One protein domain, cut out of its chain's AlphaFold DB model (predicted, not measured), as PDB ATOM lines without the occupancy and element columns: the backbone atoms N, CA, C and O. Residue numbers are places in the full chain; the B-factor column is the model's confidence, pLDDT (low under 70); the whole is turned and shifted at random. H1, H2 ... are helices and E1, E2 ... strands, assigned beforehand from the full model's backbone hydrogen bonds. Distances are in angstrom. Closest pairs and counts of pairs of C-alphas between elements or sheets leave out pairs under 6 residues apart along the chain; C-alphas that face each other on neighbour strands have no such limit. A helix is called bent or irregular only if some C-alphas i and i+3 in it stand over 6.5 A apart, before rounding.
ATOM      1  N   LYS A  75     204.463 206.970  82.248       89.19
ATOM      2  CA  LYS A  75     203.566 208.110  82.394       89.19
ATOM      3  C   LYS A  75     203.322 208.341  83.877       89.19
ATOM      4  O   LYS A  75     202.772 207.472  84.549       89.19
ATOM      5  N   GLU A  76     203.687 209.526  84.335       85.62
ATOM      6  CA  GLU A  76     203.607 209.965  85.728       85.62
ATOM      7  C   GLU A  76     202.707 211.198  85.848       85.62
ATOM      8  O   GLU A  76     202.157 211.685  84.849       85.62
ATOM      9  N   ASN A  77     202.555 211.712  87.066       81.12
ATOM     10  CA  ASN A  77     201.905 212.993  87.310       81.12
ATOM     11  C   ASN A  77     202.657 214.125  86.579       81.12
ATOM     12  O   ASN A  77     203.865 214.293  86.743       81.12
ATOM     13  N   GLU A  78     201.937 214.955  85.818       72.75
ATOM     14  CA  GLU A  78     202.526 216.094  85.083       72.75
ATOM     15  C   GLU A  78     203.037 217.213  86.018       72.75
ATOM     16  O   GLU A  78     203.804 218.086  85.606       72.75
ATOM     17  N   ASP A  79     202.676 217.152  87.301       77.12
ATOM     18  CA  ASP A  79     202.945 218.191  88.297       77.12
ATOM     19  C   ASP A  79     204.398 218.192  88.814       77.12
ATOM     20  O   ASP A  79     204.800 219.123  89.517       77.12
ATOM     21  N   ALA A  80     205.229 217.210  88.441       74.06
ATOM     22  CA  ALA A  80     206.638 217.152  88.849       74.06
ATOM     23  C   ALA A  80     207.410 218.435  88.474       74.06
ATOM     24  O   ALA A  80     208.196 218.958  89.266       74.06
ATOM     25  N   ALA A  81     207.123 219.011  87.300       78.56
ATOM     26  CA  ALA A  81     207.724 220.273  86.869       78.56
ATOM     27  C   ALA A  81     207.305 221.463  87.756       78.56
ATOM     28  O   ALA A  81     208.110 222.363  87.997       78.56
ATOM     29  N   ASN A 321     207.509 210.352  94.039       90.81
ATOM     30  CA  ASN A 321     207.491 210.010  92.611       90.81
ATOM     31  C   ASN A 321     208.756 209.246  92.191       90.81
ATOM     32  O   ASN A 321     208.649 208.287  91.430       90.81
ATOM     33  N   VAL A 322     209.933 209.618  92.707       89.88
ATOM     34  CA  VAL A 322     211.194 208.901  92.454       89.88
ATOM     35  C   VAL A 322     211.122 207.470  92.990       89.88
ATOM     36  O   VAL A 322     211.454 206.531  92.264       89.88
ATOM     37  N   ALA A 323     210.635 207.286  94.218       91.38
ATOM     38  CA  ALA A 323     210.424 205.971  94.813       91.38
ATOM     39  C   ALA A 323     209.473 205.122  93.954       91.38
ATOM     40  O   ALA A 323     209.802 203.992  93.586       91.38
ATOM     41  N   LEU A 324     208.329 205.689  93.551       92.50
ATOM     42  CA  LEU A 324     207.343 205.001  92.713       92.50
ATOM     43  C   LEU A 324     207.897 204.650  91.321       92.50
ATOM     44  O   LEU A 324     207.597 203.581  90.789       92.50
ATOM     45  N   HIS A 325     208.725 205.521  90.738       91.75
ATOM     46  CA  HIS A 325     209.408 205.263  89.472       91.75
ATOM     47  C   HIS A 325     210.399 204.103  89.594       91.75
ATOM     48  O   HIS A 325     210.333 203.165  88.802       91.75
ATOM     49  N   LYS A 326     211.258 204.105  90.623       91.62
ATOM     50  CA  LYS A 326     212.199 203.002  90.889       91.62
ATOM     51  C   LYS A 326     211.473 201.665  91.050       91.62
ATOM     52  O   LYS A 326     211.922 200.649  90.517       91.62
ATOM     53  N   MET A 327     210.318 201.658  91.721       93.38
ATOM     54  CA  MET A 327     209.488 200.455  91.826       93.38
ATOM     55  C   MET A 327     208.951 200.000  90.464       93.38
ATOM     56  O   MET A 327     208.970 198.810  90.152       93.38
ATOM     57  N   ALA A 328     208.512 200.935  89.621       93.06
ATOM     58  CA  ALA A 328     208.074 200.621  88.265       93.06
ATOM     59  C   ALA A 328     209.214 200.027  87.410       93.06
ATOM     60  O   ALA A 328     208.998 199.063  86.674       93.06
ATOM     61  N   GLU A 329     210.438 200.547  87.535       92.38
ATOM     62  CA  GLU A 329     211.618 200.005  86.850       92.38
ATOM     63  C   GLU A 329     211.990 198.594  87.328       92.38
ATOM     64  O   GLU A 329     212.417 197.755  86.525       92.38
ATOM     65  N   ALA A 330     211.818 198.311  88.622       92.12
ATOM     66  CA  ALA A 330     212.019 196.983  89.195       92.12
ATOM     67  C   ALA A 330     211.039 195.962  88.593       92.12
ATOM     68  O   ALA A 330     211.460 194.908  88.112       92.12
ATOM     69  N   ILE A 331     209.752 196.313  88.525       93.00
ATOM     70  CA  ILE A 331     208.703 195.474  87.927       93.00
ATOM     71  C   ILE A 331     208.939 195.266  86.423       93.00
ATOM     72  O   ILE A 331     208.779 194.155  85.916       93.00
ATOM     73  N   GLU A 332     209.371 196.298  85.691       91.88
ATOM     74  CA  GLU A 332     209.737 196.131  84.278       91.88
ATOM     75  C   GLU A 332     210.989 195.264  84.100       91.88
ATOM     76  O   GLU A 332     211.076 194.476  83.159       91.88
ATOM     77  N   SER A 333     211.956 195.350  85.011       89.88
ATOM     78  CA  SER A 333     213.121 194.466  84.971       89.88
ATOM     79  C   SER A 333     212.723 193.003  85.174       89.88
ATOM     80  O   SER A 333     213.147 192.152  84.396       89.88
ATOM     81  N   TYR A 334     211.829 192.727  86.129       90.62
ATOM     82  CA  TYR A 334     211.249 191.396  86.315       90.62
ATOM     83  C   TYR A 334     210.576 190.884  85.031       90.62
ATOM     84  O   TYR A 334     210.803 189.747  84.615       90.62
ATOM     85  N   ARG A 335     209.792 191.727  84.341       91.50
ATOM     86  CA  ARG A 335     209.149 191.349  83.070       91.50
ATOM     87  C   ARG A 335     210.161 191.075  81.961       91.50
ATOM     88  O   ARG A 335     209.938 190.189  81.141       91.50
ATOM     89  N   ARG A 336     211.280 191.800  81.899       86.88
ATOM     90  CA  ARG A 336     212.343 191.511  80.917       86.88
ATOM     91  C   ARG A 336     212.961 190.133  81.121       86.88
ATOM     92  O   ARG A 336     213.319 189.498  80.136       86.88
ATOM     93  N   GLU A 337     213.069 189.688  82.367       88.44
ATOM     94  CA  GLU A 337     213.655 188.393  82.721       88.44
ATOM     95  C   GLU A 337     212.660 187.236  82.548       88.44
ATOM     96  O   GLU A 337     213.032 186.165  82.074       88.44
ATOM     97  N   THR A 338     211.389 187.454  82.889       87.88
ATOM     98  CA  THR A 338     210.359 186.397  82.936       87.88
ATOM     99  C   THR A 338     209.387 186.408  81.752       87.88
ATOM    100  O   THR A 338     208.650 185.446  81.538       87.88
ATOM    101  N   GLY A 339     209.372 187.482  80.962       85.81
ATOM    102  CA  GLY A 339     208.489 187.690  79.813       85.81
ATOM    103  C   GLY A 339     207.115 188.285  80.147       85.81
ATOM    104  O   GLY A 339     206.465 188.817  79.245       85.81
ATOM    105  N   ILE A 340     206.690 188.257  81.414       91.94
ATOM    106  CA  ILE A 340     205.385 188.751  81.879       91.94
ATOM    107  C   ILE A 340     205.533 189.589  83.150       91.94
ATOM    108  O   ILE A 340     206.482 189.432  83.912       91.94
ATOM    109  N   TYR A 341     204.602 190.506  83.378       92.31
ATOM    110  CA  TYR A 341     204.521 191.232  84.635       92.31
ATOM    111  C   TYR A 341     204.089 190.286  85.770       92.31
ATOM    112  O   TYR A 341     203.389 189.303  85.499       92.31
ATOM    113  N   PRO A 342     204.500 190.559  87.024       91.69
ATOM    114  CA  PRO A 342     204.019 189.829  88.194       91.69
ATOM    115  C   PRO A 342     202.489 189.772  88.229       91.69
ATOM    116  O   PRO A 342     201.822 190.716  87.811       91.69
ATOM    117  N   SER A 343     201.921 188.670  88.713       87.56
ATOM    118  CA  SER A 343     200.481 188.581  88.959       87.56
ATOM    119  C   SER A 343     200.075 189.439  90.163       87.56
ATOM    120  O   SER A 343     200.914 189.812  90.981       87.56
ATOM    121  N   ASP A 344     198.782 189.748  90.289       80.38
ATOM    122  CA  ASP A 344     198.272 190.598  91.377       80.38
ATOM    123  C   ASP A 344     198.497 189.991  92.785       80.38
ATOM    124  O   ASP A 344     198.462 190.714  93.778       80.38
ATOM    125  N   ASP A 345     198.722 188.675  92.883       82.25
ATOM    126  CA  ASP A 345     199.023 187.926  94.112       82.25
ATOM    127  C   ASP A 345     200.527 187.707  94.363       82.25
ATOM    128  O   ASP A 345     200.899 187.067  95.348       82.25
ATOM    129  N   ALA A 346     201.396 188.218  93.487       84.62
ATOM    130  CA  ALA A 346     202.837 188.085  93.642       84.62
ATOM    131  C   ALA A 346     203.357 188.890  94.844       84.62
ATOM    132  O   ALA A 346     202.901 190.001  95.122       84.62
ATOM    133  N   ASP A 347     204.374 188.351  95.520       87.00
ATOM    134  CA  ASP A 347     205.098 189.063  96.570       87.00
ATOM    135  C   ASP A 347     205.992 190.149  95.953       87.00
ATOM    136  O   ASP A 347     207.163 189.924  95.634       87.00
ATOM    137  N   LEU A 348     205.407 191.329  95.734       88.19
ATOM    138  CA  LEU A 348     206.096 192.470  95.134       88.19
ATOM    139  C   LEU A 348     207.283 192.937  95.977       88.19
ATOM    140  O   LEU A 348     208.261 193.401  95.404       88.19
ATOM    141  N   ASP A 349     207.242 192.790  97.299       86.88
ATOM    142  CA  ASP A 349     208.317 193.234  98.192       86.88
ATOM    143  C   ASP A 349     209.652 192.569  97.816       86.88
ATOM    144  O   ASP A 349     210.648 193.245  97.549       86.88
ATOM    145  N   SER A 350     209.614 191.248  97.599       87.06
ATOM    146  CA  SER A 350     210.762 190.446  97.151       87.06
ATOM    147  C   SER A 350     211.340 190.868  95.790       87.06
ATOM    148  O   SER A 350     212.528 190.666  95.523       87.06
ATOM    149  N   ILE A 351     210.517 191.473  94.927       88.06
ATOM    150  CA  ILE A 351     210.909 191.968  93.600       88.06
ATOM    151  C   ILE A 351     211.499 193.378  93.707       88.06
ATOM    152  O   ILE A 351     212.443 193.722  92.990       88.06
ATOM    153  N   LEU A 352     210.931 194.206  94.584       91.12
ATOM    154  CA  LEU A 352     211.266 195.618  94.710       91.12
ATOM    155  C   LEU A 352     212.517 195.839  95.560       91.12
ATOM    156  O   LEU A 352     213.418 196.554  95.122       91.12
ATOM    157  N   HIS A 353     212.595 195.229  96.744       88.69
ATOM    158  CA  HIS A 353     213.621 195.510  97.755       88.69
ATOM    159  C   HIS A 353     215.062 195.424  97.215       88.69
ATOM    160  O   HIS A 353     215.810 196.392  97.386       88.69
ATOM    161  N   PRO A 354     215.465 194.393  96.437       88.69
ATOM    162  CA  PRO A 354     216.832 194.308  95.913       88.69
ATOM    163  C   PRO A 354     217.259 195.496  95.035       88.69
ATOM    164  O   PRO A 354     218.451 195.738  94.866       88.69
ATOM    165  N   ARG A 355     216.309 196.246  94.458       85.25
ATOM    166  CA  ARG A 355     216.585 197.410  93.597       85.25
ATOM    167  C   ARG A 355     216.882 198.694  94.365       85.25
ATOM    168  O   ARG A 355     217.334 199.657  93.751       85.25
ATOM    169  N   PHE A 356     216.669 198.700  95.677       85.44
ATOM    170  CA  PHE A 356     216.974 199.828  96.561       85.44
ATOM    171  C   PHE A 356     218.284 199.644  97.338       85.44
ATOM    172  O   PHE A 356     218.641 200.499  98.147       85.44
ATOM    173  N   ILE A 357     219.011 198.557  97.066       87.88
ATOM    174  CA  ILE A 357     220.315 198.269  97.654       87.88
ATOM    175  C   ILE A 357     221.411 198.843  96.748       87.88
ATOM    176  O   ILE A 357     221.584 198.423  95.602       87.88
ATOM    177  N   GLU A 358     222.175 199.798  97.269       85.31
ATOM    178  CA  GLU A 358     223.303 200.436  96.589       85.31
ATOM    179  C   GLU A 358     224.634 199.913  97.146       85.31
ATOM    180  O   GLU A 358     224.792 199.765  98.356       85.31
ATOM    181  N   ILE A 359     225.618 199.668  96.273       86.00
ATOM    182  CA  ILE A 359     226.991 199.319  96.671       86.00
ATOM    183  C   ILE A 359     227.890 200.521  96.375       86.00
ATOM    184  O   ILE A 359     228.013 200.943  95.221       86.00
ATOM    185  N   THR A 360     228.513 201.089  97.405       84.06
ATOM    186  CA  THR A 360     229.405 202.244  97.262       84.06
ATOM    187  C   THR A 360     230.723 201.849  96.595       84.06
ATOM    188  O   THR A 360     231.115 200.682  96.569       84.06
ATOM    189  N   MET A 361     231.478 202.837  96.104       78.56
ATOM    190  CA  MET A 361     232.828 202.602  95.570       78.56
ATOM    191  C   MET A 361     233.799 201.973  96.590       78.56
ATOM    192  O   MET A 361     234.800 201.390  96.181       78.56
ATOM    193  N   GLY A 362     233.516 202.094  97.893       79.19
ATOM    194  CA  GLY A 362     234.278 201.460  98.974       79.19
ATOM    195  C   GLY A 362     233.865 200.014  99.275       79.19
ATOM    196  O   GLY A 362     234.535 199.358 100.065       79.19
ATOM    197  N   GLY A 363     232.801 199.510  98.637       82.06
ATOM    198  CA  GLY A 363     232.238 198.179  98.882       82.06
ATOM    199  C   GLY A 363     231.162 198.131  99.971       82.06
ATOM    200  O   GLY A 363     230.636 197.053 100.239       82.06
ATOM    201  N   ASP A 364     230.807 199.270 100.575       87.44
ATOM    202  CA  ASP A 364     229.739 199.333 101.577       87.44
ATOM    203  C   ASP A 364     228.367 199.191 100.920       87.44
ATOM    204  O   ASP A 364     228.133 199.712  99.830       87.44
ATOM    205  N   THR A 365     227.453 198.500 101.595       87.69
ATOM    206  CA  THR A 365     226.074 198.306 101.130       87.69
ATOM    207  C   THR A 365     225.143 199.262 101.869       87.69
ATOM    208  O   THR A 365     225.142 199.285 103.099       87.69
ATOM    209  N   ILE A 366     224.356 200.040 101.129       86.88
ATOM    210  CA  ILE A 366     223.365 200.981 101.656       86.88
ATOM    211  C   ILE A 366     221.987 200.512 101.195       86.88
ATOM    212  O   ILE A 366     221.713 200.483  99.997       86.88
ATOM    213  N   ASP A 367     221.127 200.147 102.142       90.25
ATOM    214  CA  ASP A 367     219.732 199.800 101.877       90.25
ATOM    215  C   ASP A 367     218.847 201.032 102.086       90.25
ATOM    216  O   ASP A 367     218.739 201.545 103.200       90.25
ATOM    217  N   ARG A 368     218.239 201.521 101.002       87.06
ATOM    218  CA  ARG A 368     217.371 202.707 101.020       87.06
ATOM    219  C   ARG A 368     215.886 202.373 100.917       87.06
ATOM    220  O   ARG A 368     215.085 203.266 100.631       87.06
ATOM    221  N   TYR A 369     215.502 201.108 101.076       87.94
ATOM    222  CA  TYR A 369     214.132 200.679 100.810       87.94
ATOM    223  C   TYR A 369     213.115 201.354 101.737       87.94
ATOM    224  O   TYR A 369     212.201 202.033 101.267       87.94
ATOM    225  N   GLU A 370     213.347 201.268 103.046       87.94
ATOM    226  CA  GLU A 370     212.499 201.889 104.074       87.94
ATOM    227  C   GLU A 370     212.465 203.421 103.962       87.94
ATOM    228  O   GLU A 370     211.405 204.035 104.067       87.94
ATOM    229  N   GLU A 371     213.610 204.052 103.676       86.81
ATOM    230  CA  GLU A 371     213.702 205.501 103.453       86.81
ATOM    231  C   GLU A 371     212.793 205.933 102.291       86.81
ATOM    232  O   GLU A 371     211.981 206.844 102.443       86.81
ATOM    233  N   ASN A 372     212.857 205.239 101.151       86.44
ATOM    234  CA  ASN A 372     212.048 205.573  99.974       86.44
ATOM    235  C   ASN A 372     210.554 205.284 100.199       86.44
ATOM    236  O   ASN A 372     209.703 206.031  99.710       86.44
ATOM    237  N   LEU A 373     210.224 204.228 100.950       89.88
ATOM    238  CA  LEU A 373     208.847 203.917 101.338       89.88
ATOM    239  C   LEU A 373     208.260 204.947 102.305       89.88
ATOM    240  O   LEU A 373     207.058 205.200 102.248       89.88
ATOM    241  N   SER A 374     209.084 205.582 103.144       91.12
ATOM    242  CA  SER A 374     208.622 206.578 104.118       91.12
ATOM    243  C   SER A 374     207.952 207.806 103.484       91.12
ATOM    244  O   SER A 374     207.126 208.459 104.122       91.12
ATOM    245  N   TYR A 375     208.236 208.092 102.206       90.81
ATOM    246  CA  TYR A 375     207.586 209.166 101.446       90.81
ATOM    247  C   TYR A 375     206.178 208.801 100.943       90.81
ATOM    248  O   TYR A 375     205.476 209.656 100.390       90.81
ATOM    249  N   LEU A 376     205.733 207.555 101.135       92.69
ATOM    250  CA  LEU A 376     204.429 207.041 100.717       92.69
ATOM    251  C   LEU A 376     203.526 206.751 101.928       92.69
ATOM    252  O   LEU A 376     203.953 206.202 102.939       92.69
ATOM    253  N   ASP A 377     202.240 207.088 101.817       92.69
ATOM    254  CA  ASP A 377     201.176 206.742 102.776       92.69
ATOM    255  C   ASP A 377     200.762 205.271 102.570       92.69
ATOM    256  O   ASP A 377     199.649 204.965 102.134       92.69
ATOM    257  N   GLY A 378     201.711 204.367 102.832       88.62
ATOM    258  CA  GLY A 378     201.582 202.921 102.662       88.62
ATOM    259  C   GLY A 378     202.092 202.384 101.322       88.62
ATOM    260  O   GLY A 378     202.474 203.126 100.416       88.62
ATOM    261  N   PHE A 379     202.091 201.054 101.206       89.88
ATOM    262  CA  PHE A 379     202.575 200.356 100.017       89.88
ATOM    263  C   PHE A 379     201.699 200.673  98.786       89.88
ATOM    264  O   PHE A 379     200.466 200.670  98.905       89.88
ATOM    265  N   PRO A 380     202.286 200.936  97.601       92.06
ATOM    266  CA  PRO A 380     201.519 201.244  96.399       92.06
ATOM    267  C   PRO A 380     200.549 200.132  96.002       92.06
ATOM    268  O   PRO A 380     200.891 198.951  96.002       92.06
ATOM    269  N   SER A 381     199.356 200.505  95.548       91.69
ATOM    270  CA  SER A 381     198.477 199.559  94.869       91.69
ATOM    271  C   SER A 381     199.027 199.259  93.477       91.69
ATOM    272  O   SER A 381     199.258 200.185  92.692       91.69
ATOM    273  N   TYR A 382     199.169 197.977  93.169       93.38
ATOM    274  CA  TYR A 382     199.594 197.464  91.876       93.38
ATOM    275  C   TYR A 382     198.391 196.963  91.076       93.38
ATOM    276  O   TYR A 382     197.523 196.283  91.618       93.38
ATOM    277  N   LEU A 383     198.315 197.344  89.801       91.94
ATOM    278  CA  LEU A 383     197.253 196.927  88.891       91.94
ATOM    279  C   LEU A 383     197.846 196.496  87.550       91.94
ATOM    280  O   LEU A 383     198.320 197.337  86.774       91.94
ATOM    281  N   VAL A 384     197.746 195.207  87.234       90.31
ATOM    282  CA  VAL A 384     198.062 194.696  85.896       90.31
ATOM    283  C   VAL A 384     196.885 194.961  84.961       90.31
ATOM    284  O   VAL A 384     195.776 194.477  85.167       90.31
ATOM    285  N   VAL A 385     197.117 195.740  83.904       89.31
ATOM    286  CA  VAL A 385     196.100 195.992  82.868       89.31
ATOM    287  C   VAL A 385     196.267 195.015  81.704       89.31
ATOM    288  O   VAL A 385     195.282 194.551  81.137       89.31
ATOM    289  N   ASP A 386     197.515 194.715  81.352       87.62
ATOM    290  CA  ASP A 386     197.911 193.698  80.381       87.62
ATOM    291  C   ASP A 386     199.188 193.010  80.902       87.62
ATOM    292  O   ASP A 386     200.214 193.690  81.034       87.62
ATOM    293  N   PRO A 387     199.166 191.686  81.153       87.00
ATOM    294  CA  PRO A 387     200.293 190.931  81.712       87.00
ATOM    295  C   PRO A 387     201.597 191.009  80.919       87.00
ATOM    296  O   PRO A 387     202.648 190.655  81.431       87.00
ATOM    297  N   THR A 388     201.556 191.440  79.662       85.75
ATOM    298  CA  THR A 388     202.728 191.497  78.781       85.75
ATOM    299  C   THR A 388     203.130 192.917  78.417       85.75
ATOM    300  O   THR A 388     204.265 193.136  78.000       85.75
ATOM    301  N   SER A 389     202.211 193.881  78.544       86.50
ATOM    302  CA  SER A 389     202.389 195.197  77.930       86.50
ATOM    303  C   SER A 389     202.050 196.389  78.820       86.50
ATOM    304  O   SER A 389     202.540 197.483  78.530       86.50
ATOM    305  N   ARG A 390     201.281 196.232  79.912       92.88
ATOM    306  CA  ARG A 390     200.856 197.382  80.720       92.88
ATOM    307  C   ARG A 390     200.540 197.078  82.187       92.88
ATOM    308  O   ARG A 390     199.689 196.244  82.488       92.88
ATOM    309  N   PHE A 391     201.077 197.901  83.086       94.44
ATOM    310  CA  PHE A 391     200.661 197.966  84.492       94.44
ATOM    311  C   PHE A 391     200.606 199.409  85.003       94.44
ATOM    312  O   PHE A 391     201.058 200.352  84.343       94.44
ATOM    313  N   GLU A 392     200.021 199.592  86.181       94.25
ATOM    314  CA  GLU A 392     199.951 200.876  86.870       94.25
ATOM    315  C   GLU A 392     200.204 200.689  88.368       94.25
ATOM    316  O   GLU A 392     199.588 199.838  89.006       94.25
ATOM    317  N   LEU A 393     201.099 201.504  88.920       94.31
ATOM    318  CA  LEU A 393     201.266 201.690  90.356       94.31
ATOM    319  C   LEU A 393     200.545 202.969  90.768       94.31
ATOM    320  O   LEU A 393     200.686 204.004  90.114       94.31
ATOM    321  N   ARG A 394     199.790 202.915  91.863       94.56
ATOM    322  CA  ARG A 394     199.176 204.097  92.478       94.56
ATOM    323  C   ARG A 394     199.527 204.150  93.947       94.56
ATOM    324  O   ARG A 394     199.438 203.142  94.638       94.56
ATOM    325  N   ALA A 395     199.863 205.334  94.420       94.75
ATOM    326  CA  ALA A 395     200.165 205.570  95.817       94.75
ATOM    327  C   ALA A 395     199.585 206.913  96.263       94.75
ATOM    328  O   ALA A 395     199.067 207.707  95.469       94.75
ATOM    329  N   ARG A 396     199.667 207.158  97.564       94.94
ATOM    330  CA  ARG A 396     199.464 208.476  98.153       94.94
ATOM    331  C   ARG A 396     200.773 208.901  98.789       94.94
ATOM    332  O   ARG A 396     201.484 208.068  99.331       94.94
ATOM    333  N   VAL A 397     201.090 210.181  98.697       93.38
ATOM    334  CA  VAL A 397     202.276 210.758  99.329       93.38
ATOM    335  C   VAL A 397     202.047 210.851 100.839       93.38
ATOM    336  O   VAL A 397     200.942 211.186 101.268       93.38
ATOM    337  N   ALA A 398     203.084 210.606 101.640       91.75
ATOM    338  CA  ALA A 398     203.086 210.775 103.094       91.75
ATOM    339  C   ALA A 398     203.130 212.264 103.505       91.75
ATOM    340  O   ALA A 398     203.988 212.707 104.261       91.75
ATOM    341  N   ASN A 399     202.208 213.070 102.978       89.50
ATOM    342  CA  ASN A 399     202.022 214.473 103.341       89.50
ATOM    343  C   ASN A 399     200.639 214.699 103.980       89.50
ATOM    344  O   ASN A 399     199.752 213.849 103.897       89.50
ATOM    345  N   GLU A 400     200.420 215.878 104.576       86.69
ATOM    346  CA  GLU A 400     199.140 216.232 105.227       86.69
ATOM    347  C   GLU A 400     197.926 216.033 104.297       86.69
ATOM    348  O   GLU A 400     196.862 215.596 104.732       86.69
ATOM    349  N   ALA A 401     198.092 216.339 103.005       88.44
ATOM    350  CA  ALA A 401     197.034 216.270 102.000       88.44
ATOM    351  C   ALA A 401     196.822 214.867 101.398       88.44
ATOM    352  O   ALA A 401     195.846 214.669 100.672       88.44
ATOM    353  N   ARG A 402     197.720 213.911 101.671       92.19
ATOM    354  CA  ARG A 402     197.763 212.571 101.063       92.19
ATOM    355  C   ARG A 402     197.649 212.609  99.536       92.19
ATOM    356  O   ARG A 402     196.781 211.960  98.942       92.19
ATOM    357  N   THR A 403     198.499 213.418  98.905       91.44
ATOM    358  CA  THR A 403     198.447 213.707  97.464       91.44
ATOM    359  C   THR A 403     198.506 212.409  96.644       91.44
ATOM    360  O   THR A 403     199.424 211.616  96.849       91.44
ATOM    361  N   PRO A 404     197.565 212.157  95.716       92.31
ATOM    362  CA  PRO A 404     197.594 210.957  94.888       92.31
ATOM    363  C   PRO A 404     198.673 211.056  93.803       92.31
ATOM    364  O   PRO A 404     198.750 212.047  93.074       92.31
ATOM    365  N   ILE A 405     199.461 209.995  93.654       93.50
ATOM    366  CA  ILE A 405     200.476 209.852  92.605       93.50
ATOM    367  C   ILE A 405     200.320 208.509  91.894       93.50
ATOM    368  O   ILE A 405     199.823 207.537  92.471       93.50
ATOM    369  N   PHE A 406     200.715 208.449  90.624       93.75
ATOM    370  CA  PHE A 406     200.735 207.200  89.871       93.75
ATOM    371  C   PHE A 406     201.959 207.108  88.961       93.75
ATOM    372  O   PHE A 406     202.481 208.115  88.489       93.75
ATOM    373  N   SER A 407     202.356 205.873  88.665       93.06
ATOM    374  CA  SER A 407     203.295 205.548  87.598       93.06
ATOM    375  C   SER A 407     202.672 204.468  86.727       93.06
ATOM    376  O   SER A 407     202.383 203.359  87.182       93.06
ATOM    377  N   ARG A 408     202.390 204.811  85.471       93.69
ATOM    378  CA  ARG A 408     201.874 203.876  84.473       93.69
ATOM    379  C   ARG A 408     202.991 203.500  83.524       93.69
ATOM    380  O   ARG A 408     203.579 204.373  82.888       93.69
ATOM    381  N   VAL A 409     203.188 202.201  83.360       93.69
ATOM    382  CA  VAL A 409     204.137 201.652  82.400       93.69
ATOM    383  C   VAL A 409     203.367 201.017  81.259       93.69
ATOM    384  O   VAL A 409     202.488 200.181  81.471       93.69
ATOM    385  N   GLU A 410     203.685 201.433  80.039       93.44
ATOM    386  CA  GLU A 410     203.109 200.882  78.819       93.44
ATOM    387  C   GLU A 410     204.201 200.568  77.797       93.44
ATOM    388  O   GLU A 410     205.083 201.383  77.517       93.44
ATOM    389  N   ILE A 411     204.133 199.377  77.209       89.12
ATOM    390  CA  ILE A 411     204.948 199.009  76.061       89.12
ATOM    391  C   ILE A 411     204.206 199.465  74.815       89.12
ATOM    392  O   ILE A 411     203.136 198.962  74.470       89.12
ATOM    393  N   VAL A 412     204.792 200.425  74.111       89.38
ATOM    394  CA  VAL A 412     204.227 200.956  72.873       89.38
ATOM    395  C   VAL A 412     205.216 200.809  71.735       89.38
ATOM    396  O   VAL A 412     206.427 200.911  71.915       89.38
TER     397      VAL A 412
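Overview. This is residues 75 to 81 and 321 to 412 of the 465 residues of an uncharacterized protein of bacterium (Candidatus Stahlbacteria) CG08_land_8_20_14_0_20_40_26 (UniProt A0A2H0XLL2). A three-stranded sheet, E3 E4 E5, forms a wall with one long helix, H1, packed along one face over E4 and E5, while no named helix is on its other face. The shorter helix H2 packs steeply across H1, and beyond it the small hairpin E1 and E2 lies far from the sheet, with the short helix H3 following it on the way back. The printed part has 99 residues, with three named helices and five named strands in the order H1 H2 E1 E2 H3 E3 E4 E5, a mixed class of helices and strands. Both sheets, E3 - E4 - E5 and E1 - E2, are antiparallel. The whole is compact, with a radius of gyration of the C-alphas of 14.1 A and spans of 41 by 37 by 27 A.

Arrangement. E3, residues 381 to 386, E4, residues 390 to 396, and E5, residues 404 to 412, form a meander, each strand the antiparallel neighbour of the one before. N 383 and O 392 are 2.9 A apart between E3 and E4; N 393 and O 407 are 2.8 A apart between E4 and E5. Residues 75 to 76 pair antiparallel with residues 407 to 408 of E5, an edge strand. H1, residues 321 to 338, is on the sheet at a height over the sheet of 9.5 A, making two layers, a helix on one face of a sheet. On the local plane it stands at 26 degrees to E4 and runs along the strands; the closest C-alphas of H1 and E5 are those of His 325 and Ser 407, 6.4 A apart. H2, residues 348 to 356, touches residues 326 to 334 of H1 alone, at a steep tilt of 68 degrees, only just short of about perpendicular, opposite ways; the closest C-alphas are those of Ala 330 and Leu 352, 5.7 A apart. H3, residues 369 to 374, is close to H1 but not clearly touching, the closest C-alphas being those of Ala 323 and Asn 372, 5.4 A apart. E1, residues 357 to 359, and E2, residues 365 to 367, form a hairpin, with N 366 and O 358 2.8 A apart; both are apart from E3, E4 and E5. In H1 and H3 every O i to N i+4 pair is within hydrogen-bond range; in H2 2 of 5 are, beside 4 of 6 O i to N i+3 pairs.

Along the chain. H1 begins at C-alpha 321 (207.491, 210.010, 92.611) and is 25.7 A long. H2 is 13.2 A long and only just irregular, with C-alphas 351 and 354 6.8 A apart. E1, E2 and H3 are shorter. E3 is 15.6 A long, E4 20.7 A, and E5 25.1 A, ending at C-alpha 412 (204.227, 200.956, 72.873).

Size, cuts and confidence. The two C-alphas farthest apart are those of Gly 362 and Val 385, 41.8 A. Residues 82 to 320 are not printed; C-alphas 81 and 321 are 11.8 A apart across the cut. No link between named elements is long. Mean pLDDT of the printed part is 88.9, and no printed residue is under 70.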